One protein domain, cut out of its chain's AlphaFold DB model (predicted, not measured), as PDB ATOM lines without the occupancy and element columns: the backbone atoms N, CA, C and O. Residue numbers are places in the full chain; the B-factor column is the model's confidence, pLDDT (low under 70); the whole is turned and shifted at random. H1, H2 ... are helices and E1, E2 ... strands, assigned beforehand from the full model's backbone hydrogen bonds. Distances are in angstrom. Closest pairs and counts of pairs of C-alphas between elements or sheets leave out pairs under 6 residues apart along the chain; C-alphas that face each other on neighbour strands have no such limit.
ATOM      1  N   ALA A  21     174.022 177.853 223.521       91.88
ATOM      2  CA  ALA A  21     173.016 178.815 223.082       91.88
ATOM      3  C   ALA A  21     173.543 180.256 222.996       91.88
ATOM      4  O   ALA A  21     173.014 181.041 222.205       91.88
ATOM      5  N   HIS A  22     174.580 180.594 223.769       91.56
ATOM      6  CA  HIS A  22     175.255 181.892 223.720       91.56
ATOM      7  C   HIS A  22     176.462 181.963 222.768       91.56
ATOM      8  O   HIS A  22     176.974 183.051 222.498       91.56
ATOM      9  N   THR A  23     176.917 180.816 222.266       93.38
ATOM     10  CA  THR A  23     178.134 180.705 221.453       93.38
ATOM     11  C   THR A  23     177.802 180.541 219.975       93.38
ATOM     12  O   THR A  23     178.377 181.229 219.131       93.38
ATOM     13  N   PHE A  24     176.874 179.640 219.647       94.38
ATOM     14  CA  PHE A  24     176.644 179.217 218.272       94.38
ATOM     15  C   PHE A  24     175.578 180.061 217.556       94.38
ATOM     16  O   PHE A  24     174.547 180.406 218.143       94.38
ATOM     17  N   PRO A  25     175.794 180.389 216.268       93.75
ATOM     18  CA  PRO A  25     174.801 181.075 215.456       93.75
ATOM     19  C   PRO A  25     173.635 180.142 215.091       93.75
ATOM     20  O   PRO A  25     173.763 178.923 215.098       93.75
ATOM     21  N   THR A  26     172.490 180.723 214.730       93.31
ATOM     22  CA  THR A  26     171.262 179.975 214.393       93.31
ATOM     23  C   THR A  26     171.345 179.176 213.095       93.31
ATOM     24  O   THR A  26     170.474 178.353 212.847       93.31
ATOM     25  N   ASP A  27     172.347 179.442 212.257       93.56
ATOM     26  CA  ASP A  27     172.618 178.709 211.019       93.56
ATOM     27  C   ASP A  27     173.649 177.581 211.212       93.56
ATOM     28  O   ASP A  27     173.995 176.889 210.252       93.56
ATOM     29  N   TYR A  28     174.145 177.376 212.437       95.00
ATOM     30  CA  TYR A  28     174.959 176.212 212.772       95.00
ATOM     31  C   TYR A  28     174.096 174.938 212.712       95.00
ATOM     32  O   TYR A  28     172.938 174.972 213.130       95.00
ATOM     33  N   PRO A  29     174.611 173.808 212.200       94.31
ATOM     34  CA  PRO A  29     173.861 172.558 212.158       94.31
ATOM     35  C   PRO A  29     173.630 172.008 213.575       94.31
ATOM     36  O   PRO A  29     174.568 171.608 214.263       94.31
ATOM     37  N   LEU A  30     172.365 171.978 213.998       92.94
ATOM     38  CA  LEU A  30     171.910 171.496 215.306       92.94
ATOM     39  C   LEU A  30     171.037 170.247 215.154       92.94
ATOM     40  O   LEU A  30     170.446 170.018 214.094       92.94
ATOM     41  N   LEU A  31     170.894 169.463 216.227       91.75
ATOM     42  CA  LEU A  31     169.859 168.429 216.261       91.75
ATOM     43  C   LEU A  31     168.460 169.073 216.314       91.75
ATOM     44  O   LEU A  31     168.310 170.154 216.887       91.75
ATOM     45  N   PRO A  32     167.405 168.420 215.785       92.25
ATOM     46  CA  PRO A  32     166.061 169.008 215.715       92.25
ATOM     47  C   PRO A  32     165.457 169.428 217.065       92.25
ATOM     48  O   PRO A  32     164.579 170.284 217.112       92.25
ATOM     49  N   ASN A  33     165.901 168.809 218.158       91.12
ATOM     50  CA  ASN A  33     165.484 169.091 219.529       91.12
ATOM     51  C   ASN A  33     166.258 170.245 220.190       91.12
ATOM     52  O   ASN A  33     165.930 170.619 221.312       91.12
ATOM     53  N   GLN A  34     167.262 170.817 219.527       92.56
ATOM     54  CA  GLN A  34     168.139 171.851 220.074       92.56
ATOM     55  C   GLN A  34     167.825 173.227 219.480       92.56
ATOM     56  O   GLN A  34     167.341 173.354 218.356       92.56
ATOM     57  N   SER A  35     168.126 174.287 220.228       92.19
ATOM     58  CA  SER A  35     168.042 175.664 219.732       92.19
ATOM     59  C   SER A  35     169.107 176.561 220.365       92.19
ATOM     60  O   SER A  35     169.759 176.184 221.331       92.19
ATOM     61  N   VAL A  36     169.321 177.753 219.804       92.44
ATOM     62  CA  VAL A  36     170.317 178.732 220.279       92.44
ATOM     63  C   VAL A  36     169.741 180.152 220.235       92.44
ATOM     64  O   VAL A  36     168.761 180.399 219.534       92.44
ATOM     65  N   TYR A  37     170.338 181.101 220.965       88.12
ATOM     66  CA  TYR A  37     169.825 182.476 221.105       88.12
ATOM     67  C   TYR A  37     170.400 183.478 220.095       88.12
ATOM     68  O   TYR A  37     170.202 184.682 220.247       88.12
ATOM     69  N   ALA A  38     171.136 183.010 219.083       74.00
ATOM     70  CA  ALA A  38     171.843 183.848 218.108       74.00
ATOM     71  C   ALA A  38     172.901 184.800 218.707       74.00
ATOM     72  O   ALA A  38     173.431 185.656 217.991       74.00
ATOM     73  N   ALA A  39     173.239 184.662 219.995       72.31
ATOM     74  CA  ALA A  39     174.398 185.334 220.560       72.31
ATOM     75  C   ALA A  39     175.676 184.687 220.005       72.31
ATOM     76  O   ALA A  39     175.706 183.500 219.690       72.31
ATOM     77  N   LYS A  40     176.711 185.507 219.813       82.06
ATOM     78  CA  LYS A  40     177.972 185.089 219.195       82.06
ATOM     79  C   LYS A  40     179.115 185.452 220.123       82.06
ATOM     80  O   LYS A  40     179.780 186.467 219.918       82.06
ATOM     81  N   THR A  41     179.318 184.650 221.160       89.75
ATOM     82  CA  THR A  41     180.585 184.665 221.891       89.75
ATOM     83  C   THR A  41     181.621 183.914 221.065       89.75
ATOM     84  O   THR A  41     181.419 182.760 220.706       89.75
ATOM     85  N   TYR A  42     182.721 184.582 220.737       93.62
ATOM     86  CA  TYR A  42     183.771 184.039 219.879       93.62
ATOM     87  C   TYR A  42     185.154 184.319 220.456       93.62
ATOM     88  O   TYR A  42     185.342 185.198 221.300       93.62
ATOM     89  N   PHE A  43     186.130 183.578 219.950       94.88
ATOM     90  CA  PHE A  43     187.539 183.773 220.214       94.88
ATOM     91  C   PHE A  43     188.226 184.492 219.056       94.88
ATOM     92  O   PHE A  43     187.946 184.244 217.879       94.88
ATOM     93  N   PHE A  44     189.155 185.373 219.420       94.50
ATOM     94  CA  PHE A  44     190.074 185.999 218.480       94.50
ATOM     95  C   PHE A  44     191.074 184.975 217.946       94.50
ATOM     96  O   PHE A  44     191.458 184.034 218.646       94.50
ATOM     97  N   ASP A  45     191.553 185.200 216.727       96.94
ATOM     98  CA  ASP A  45     192.537 184.335 216.084       96.94
ATOM     99  C   ASP A  45     193.841 184.296 216.888       96.94
ATOM    100  O   ASP A  45     194.483 183.255 216.959       96.94
ATOM    101  N   SER A  46     194.205 185.394 217.562       95.31
ATOM    102  CA  SER A  46     195.367 185.444 218.459       95.31
ATOM    103  C   SER A  46     195.291 184.412 219.588       95.31
ATOM    104  O   SER A  46     196.295 183.776 219.892       95.31
ATOM    105  N   PHE A  47     194.105 184.195 220.164       95.81
ATOM    106  CA  PHE A  47     193.898 183.165 221.179       95.81
ATOM    107  C   PHE A  47     193.994 181.766 220.561       95.81
ATOM    108  O   PHE A  47     194.757 180.931 221.036       95.81
ATOM    109  N   VAL A  48     193.298 181.508 219.451       97.75
ATOM    110  CA  VAL A  48     193.311 180.179 218.806       97.75
ATOM    111  C   VAL A  48     194.707 179.794 218.299       97.75
ATOM    112  O   VAL A  48     195.091 178.623 218.346       97.75
ATOM    113  N   ASN A  49     195.492 180.773 217.852       97.31
ATOM    114  CA  ASN A  49     196.863 180.583 217.382       97.31
ATOM    115  C   ASN A  49     197.894 180.486 218.516       97.31
ATOM    116  O   ASN A  49     199.049 180.177 218.242       97.31
ATOM    117  N   SER A  50     197.498 180.724 219.771       96.69
ATOM    118  CA  SER A  50     198.380 180.538 220.930       96.69
ATOM    119  C   SER A  50     198.511 179.071 221.368       96.69
ATOM    120  O   SER A  50     199.443 178.729 222.094       96.69
ATOM    121  N   PHE A  51     197.622 178.194 220.888       98.12
ATOM    122  CA  PHE A  51     197.744 176.747 221.057       98.12
ATOM    123  C   PHE A  51     198.829 176.179 220.139       98.12
ATOM    124  O   PHE A  51     198.915 176.525 218.958       98.12
ATOM    125  N   GLU A  52     199.603 175.230 220.661       97.81
ATOM    126  CA  GLU A  52     200.534 174.440 219.853       97.81
ATOM    127  C   GLU A  52     199.784 173.527 218.876       97.81
ATOM    128  O   GLU A  52     198.639 173.139 219.104       97.81
ATOM    129  N   ALA A  53     200.437 173.146 217.776       96.06
ATOM    130  CA  ALA A  53     199.810 172.319 216.743       96.06
ATOM    131  C   ALA A  53     199.370 170.931 217.257       96.06
ATOM    132  O   ALA A  53     198.379 170.386 216.781       96.06
ATOM    133  N   ASN A  54     200.097 170.374 218.227       97.12
ATOM    134  CA  ASN A  54     199.829 169.096 218.894       97.12
ATOM    135  C   ASN A  54     198.881 169.209 220.102       97.12
ATOM    136  O   ASN A  54     198.555 168.191 220.713       97.12
ATOM    137  N   ASP A  55     198.427 170.413 220.451       98.38
ATOM    138  CA  ASP A  55     197.529 170.618 221.582       98.38
ATOM    139  C   ASP A  55     196.090 170.210 221.237       98.38
ATOM    140  O   ASP A  55     195.363 170.885 220.503       98.38
ATOM    141  N   THR A  56     195.654 169.096 221.814       97.69
ATOM    142  CA  THR A  56     194.336 168.501 221.563       97.69
ATOM    143  C   THR A  56     193.172 169.348 222.073       97.69
ATOM    144  O   THR A  56     192.043 169.143 221.622       97.69
ATOM    145  N   ARG A  57     193.401 170.335 222.953       97.56
ATOM    146  CA  ARG A  57     192.347 171.266 223.395       97.56
ATOM    147  C   ARG A  57     191.817 172.105 222.236       97.56
ATOM    148  O   ARG A  57     190.637 172.449 222.223       97.56
ATOM    149  N   LYS A  58     192.648 172.347 221.217       95.69
ATOM    150  CA  LYS A  58     192.258 173.061 219.998       95.69
ATOM    151  C   LYS A  58     191.132 172.356 219.229       95.69
ATOM    152  O   LYS A  58     190.343 173.029 218.578       95.69
ATOM    153  N   ASN A  59     190.987 171.034 219.367       95.50
ATOM    154  CA  ASN A  59     189.908 170.266 218.728       95.50
ATOM    155  C   ASN A  59     188.512 170.636 219.256       95.50
ATOM    156  O   ASN A  59     187.511 170.363 218.604       95.50
ATOM    157  N   MET A  60     188.439 171.260 220.433       95.44
ATOM    158  CA  MET A  60     187.204 171.777 221.026       95.44
ATOM    159  C   MET A  60     186.962 173.253 220.656       95.44
ATOM    160  O   MET A  60     186.203 173.946 221.335       95.44
ATOM    161  N   ILE A  61     187.622 173.757 219.611       97.12
ATOM    162  CA  ILE A  61     187.404 175.088 219.046       97.12
ATOM    163  C   ILE A  61     186.966 174.913 217.594       97.12
ATOM    164  O   ILE A  61     187.695 174.371 216.767       97.12
ATOM    165  N   VAL A  62     185.773 175.400 217.271       97.00
ATOM    166  CA  VAL A  62     185.244 175.371 215.908       97.00
ATOM    167  C   VAL A  62     185.845 176.535 215.132       97.00
ATOM    168  O   VAL A  62     185.580 177.702 215.430       97.00
ATOM    169  N   THR A  63     186.664 176.211 214.136       97.69
ATOM    170  CA  THR A  63     187.360 177.173 213.268       97.69
ATOM    171  C   THR A  63     186.687 177.356 211.910       97.69
ATOM    172  O   THR A  63     187.019 178.290 211.182       97.69
ATOM    173  N   GLU A  64     185.736 176.489 211.578       97.62
ATOM    174  CA  GLU A  64     184.940 176.492 210.352       97.62
ATOM    175  C   GLU A  64     183.738 175.550 210.510       97.62
ATOM    176  O   GLU A  64     183.752 174.666 211.368       97.62
ATOM    177  N   TYR A  65     182.690 175.741 209.709       97.12
ATOM    178  CA  TYR A  65     181.561 174.808 209.610       97.12
ATOM    179  C   TYR A  65     180.808 174.990 208.289       97.12
ATOM    180  O   TYR A  65     180.932 176.020 207.632       97.12
ATOM    181  N   THR A  66     179.991 174.008 207.911       98.31
ATOM    182  CA  THR A  66     178.987 174.167 206.851       98.31
ATOM    183  C   THR A  66     177.642 174.486 207.491       98.31
ATOM    184  O   THR A  66     177.191 173.743 208.364       98.31
ATOM    185  N   ASN A  67     177.020 175.598 207.102       96.50
ATOM    186  CA  ASN A  67     175.753 176.035 207.683       96.50
ATOM    187  C   ASN A  67     174.559 175.202 207.177       96.50
ATOM    188  O   ASN A  67     174.684 174.367 206.278       96.50
ATOM    189  N   THR A  68     173.370 175.452 207.726       96.38
ATOM    190  CA  THR A  68     172.128 174.754 207.340       96.38
ATOM    191  C   THR A  68     171.712 174.956 205.878       96.38
ATOM    192  O   THR A  68     170.892 174.189 205.377       96.38
ATOM    193  N   ASN A  69     172.270 175.953 205.182       96.81
ATOM    194  CA  ASN A  69     172.042 176.202 203.755       96.81
ATOM    195  C   ASN A  69     173.082 175.505 202.855       96.81
ATOM    196  O   ASN A  69     173.010 175.625 201.634       96.81
ATOM    197  N   GLY A  70     174.047 174.780 203.433       97.25
ATOM    198  CA  GLY A  70     175.135 174.132 202.697       97.25
ATOM    199  C   GLY A  70     176.316 175.054 202.371       97.25
ATOM    200  O   GLY A  70     177.197 174.664 201.608       97.25
ATOM    201  N   GLU A  71     176.366 176.261 202.934       98.06
ATOM    202  CA  GLU A  71     177.449 177.219 202.705       98.06
ATOM    203  C   GLU A  71     178.617 176.950 203.658       98.06
ATOM    204  O   GLU A  71     178.424 176.724 204.854       98.06
ATOM    205  N   PHE A  72     179.845 177.002 203.140       98.19
ATOM    206  CA  PHE A  72     181.052 176.909 203.957       98.19
ATOM    207  C   PHE A  72     181.334 178.242 204.658       98.19
ATOM    208  O   PHE A  72     181.455 179.283 204.010       98.19
ATOM    209  N   ILE A  73     181.483 178.198 205.979       97.81
ATOM    210  CA  ILE A  73     181.733 179.352 206.837       97.81
ATOM    211  C   ILE A  73     183.129 179.228 207.455       97.81
ATOM    212  O   ILE A  73     183.368 178.384 208.316       97.81
ATOM    213  N   GLN A  74     184.035 180.122 207.053       98.12
ATOM    214  CA  GLN A  74     185.379 180.249 207.625       98.12
ATOM    215  C   GLN A  74     185.355 181.144 208.875       98.12
ATOM    216  O   GLN A  74     185.015 182.327 208.781       98.12
ATOM    217  N   LEU A  75     185.775 180.632 210.037       97.69
ATOM    218  CA  LEU A  75     185.799 181.399 211.294       97.69
ATOM    219  C   LEU A  75     187.208 181.837 211.704       97.69
ATOM    220  O   LEU A  75     187.410 183.005 212.043       97.69
ATOM    221  N   LEU A  76     188.172 180.914 211.668       97.69
ATOM    222  CA  LEU A  76     189.581 181.218 211.915       97.69
ATOM    223  C   LEU A  76     190.134 182.054 210.757       97.69
ATOM    224  O   LEU A  76     189.918 181.715 209.594       97.69
ATOM    225  N   GLY A  77     190.825 183.143 211.085       97.81
ATOM    226  CA  GLY A  77     191.238 184.185 210.138       97.81
ATOM    227  C   GLY A  77     190.249 185.355 210.063       97.81
ATOM    228  O   GLY A  77     190.548 186.374 209.444       97.81
ATOM    229  N   ASN A  78     189.082 185.222 210.706       96.81
ATOM    230  CA  ASN A  78     188.052 186.255 210.797       96.81
ATOM    231  C   ASN A  78     187.748 186.669 212.245       96.81
ATOM    232  O   ASN A  78     186.765 187.383 212.466       96.81
ATOM    233  N   ASN A  79     188.551 186.238 213.229       95.62
ATOM    234  CA  ASN A  79     188.317 186.474 214.658       95.62
ATOM    235  C   ASN A  79     186.933 186.004 215.144       95.62
ATOM    236  O   ASN A  79     186.248 186.720 215.877       95.62
ATOM    237  N   LYS A  80     186.476 184.837 214.674       96.38
ATOM    238  CA  LYS A  80     185.108 184.341 214.919       96.38
ATOM    239  C   LYS A  80     185.037 182.891 215.397       96.38
ATOM    240  O   LYS A  80     183.953 182.316 215.387       96.38
ATOM    241  N   SER A  81     186.158 182.291 215.792       97.50
ATOM    242  CA  SER A  81     186.178 180.882 216.212       97.50
ATOM    243  C   SER A  81     185.297 180.660 217.446       97.50
ATOM    244  O   SER A  81     185.207 181.537 218.304       97.50
ATOM    245  N   LEU A  82     184.644 179.505 217.545       96.25
ATOM    246  CA  LEU A  82     183.630 179.229 218.570       96.25
ATOM    247  C   LEU A  82     184.110 178.160 219.553       96.25
ATOM    248  O   LEU A  82     184.818 177.231 219.174       96.25
ATOM    249  N   SER A  83     183.706 178.265 220.817       95.19
ATOM    250  CA  SER A  83     184.001 177.235 221.819       95.19
ATOM    251  C   SER A  83     183.032 176.059 221.692       95.19
ATOM    252  O   SER A  83     181.829 176.249 221.825       95.19
ATOM    253  N   LEU A  84     183.552 174.843 221.529       94.06
ATOM    254  CA  LEU A  84     182.815 173.575 221.666       94.06
ATOM    255  C   LEU A  84     183.293 172.793 222.902       94.06
ATOM    256  O   LEU A  84     183.174 171.577 222.978       94.06
TER     257      LEU A  84
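Overview. This is residues 21 to 84 of the 219 residues of the protein "SusD-like starch-binding protein associating with outer membrane" of Arenibacter sp. ARW7G5Y1 (UniProt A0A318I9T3). Little regular structure: an elongated body mostly of loops, with a small hairpin, E1 and E2, along one side, two short helices, H1 and H2, towards one end, and the long unnamed stretch 21 to 44 running from the other end to H1. Residues 51 to 56, of which 56 belongs to H2, stick out. The 64 printed residues hold H1, H2, E1, E2 in that order, a mixed class with only 15 residues in named elements; the antiparallel sheet is E1 - E2. The whole is compact, radius of gyration of the C-alphas 12.2 A, spanning 35 by 20 by 18 A.

Arrangement. E1, residues 64 to 66, and E2, residues 72 to 74, form an antiparallel hairpin at 165 degrees; N 73 and O 65 are 2.8 A apart, within hydrogen-bond range. Residues 61 to 62 pair antiparallel with 82 to 83. H1, residues 45 to 48, and H2, residues 56 to 60, are close but not clearly touching; their closest C-alphas, Val 48 and Lys 58, are 7.3 A apart. H1 is too short for an O i to N i+4 pair; H2 has 0 of 1 within range, but 2 of 2 O i to N i+3 pairs. H1 is apart from both strands.

Along the chain. E1 spans 7.3 A, E2 6.6 A, H1 5.0 A and H2 7.9 A. H1 begins at C-alpha 45 (192.537, 184.335, 216.084); E2 ends at C-alpha 74 (185.379, 180.249, 207.625).

Size, cuts and confidence. The C-alphas farthest apart, Asn 33 and Glu 52, are 35.5 A apart. The printed part has no cut, no link between named elements is long, and no printed residue is under pLDDT 70.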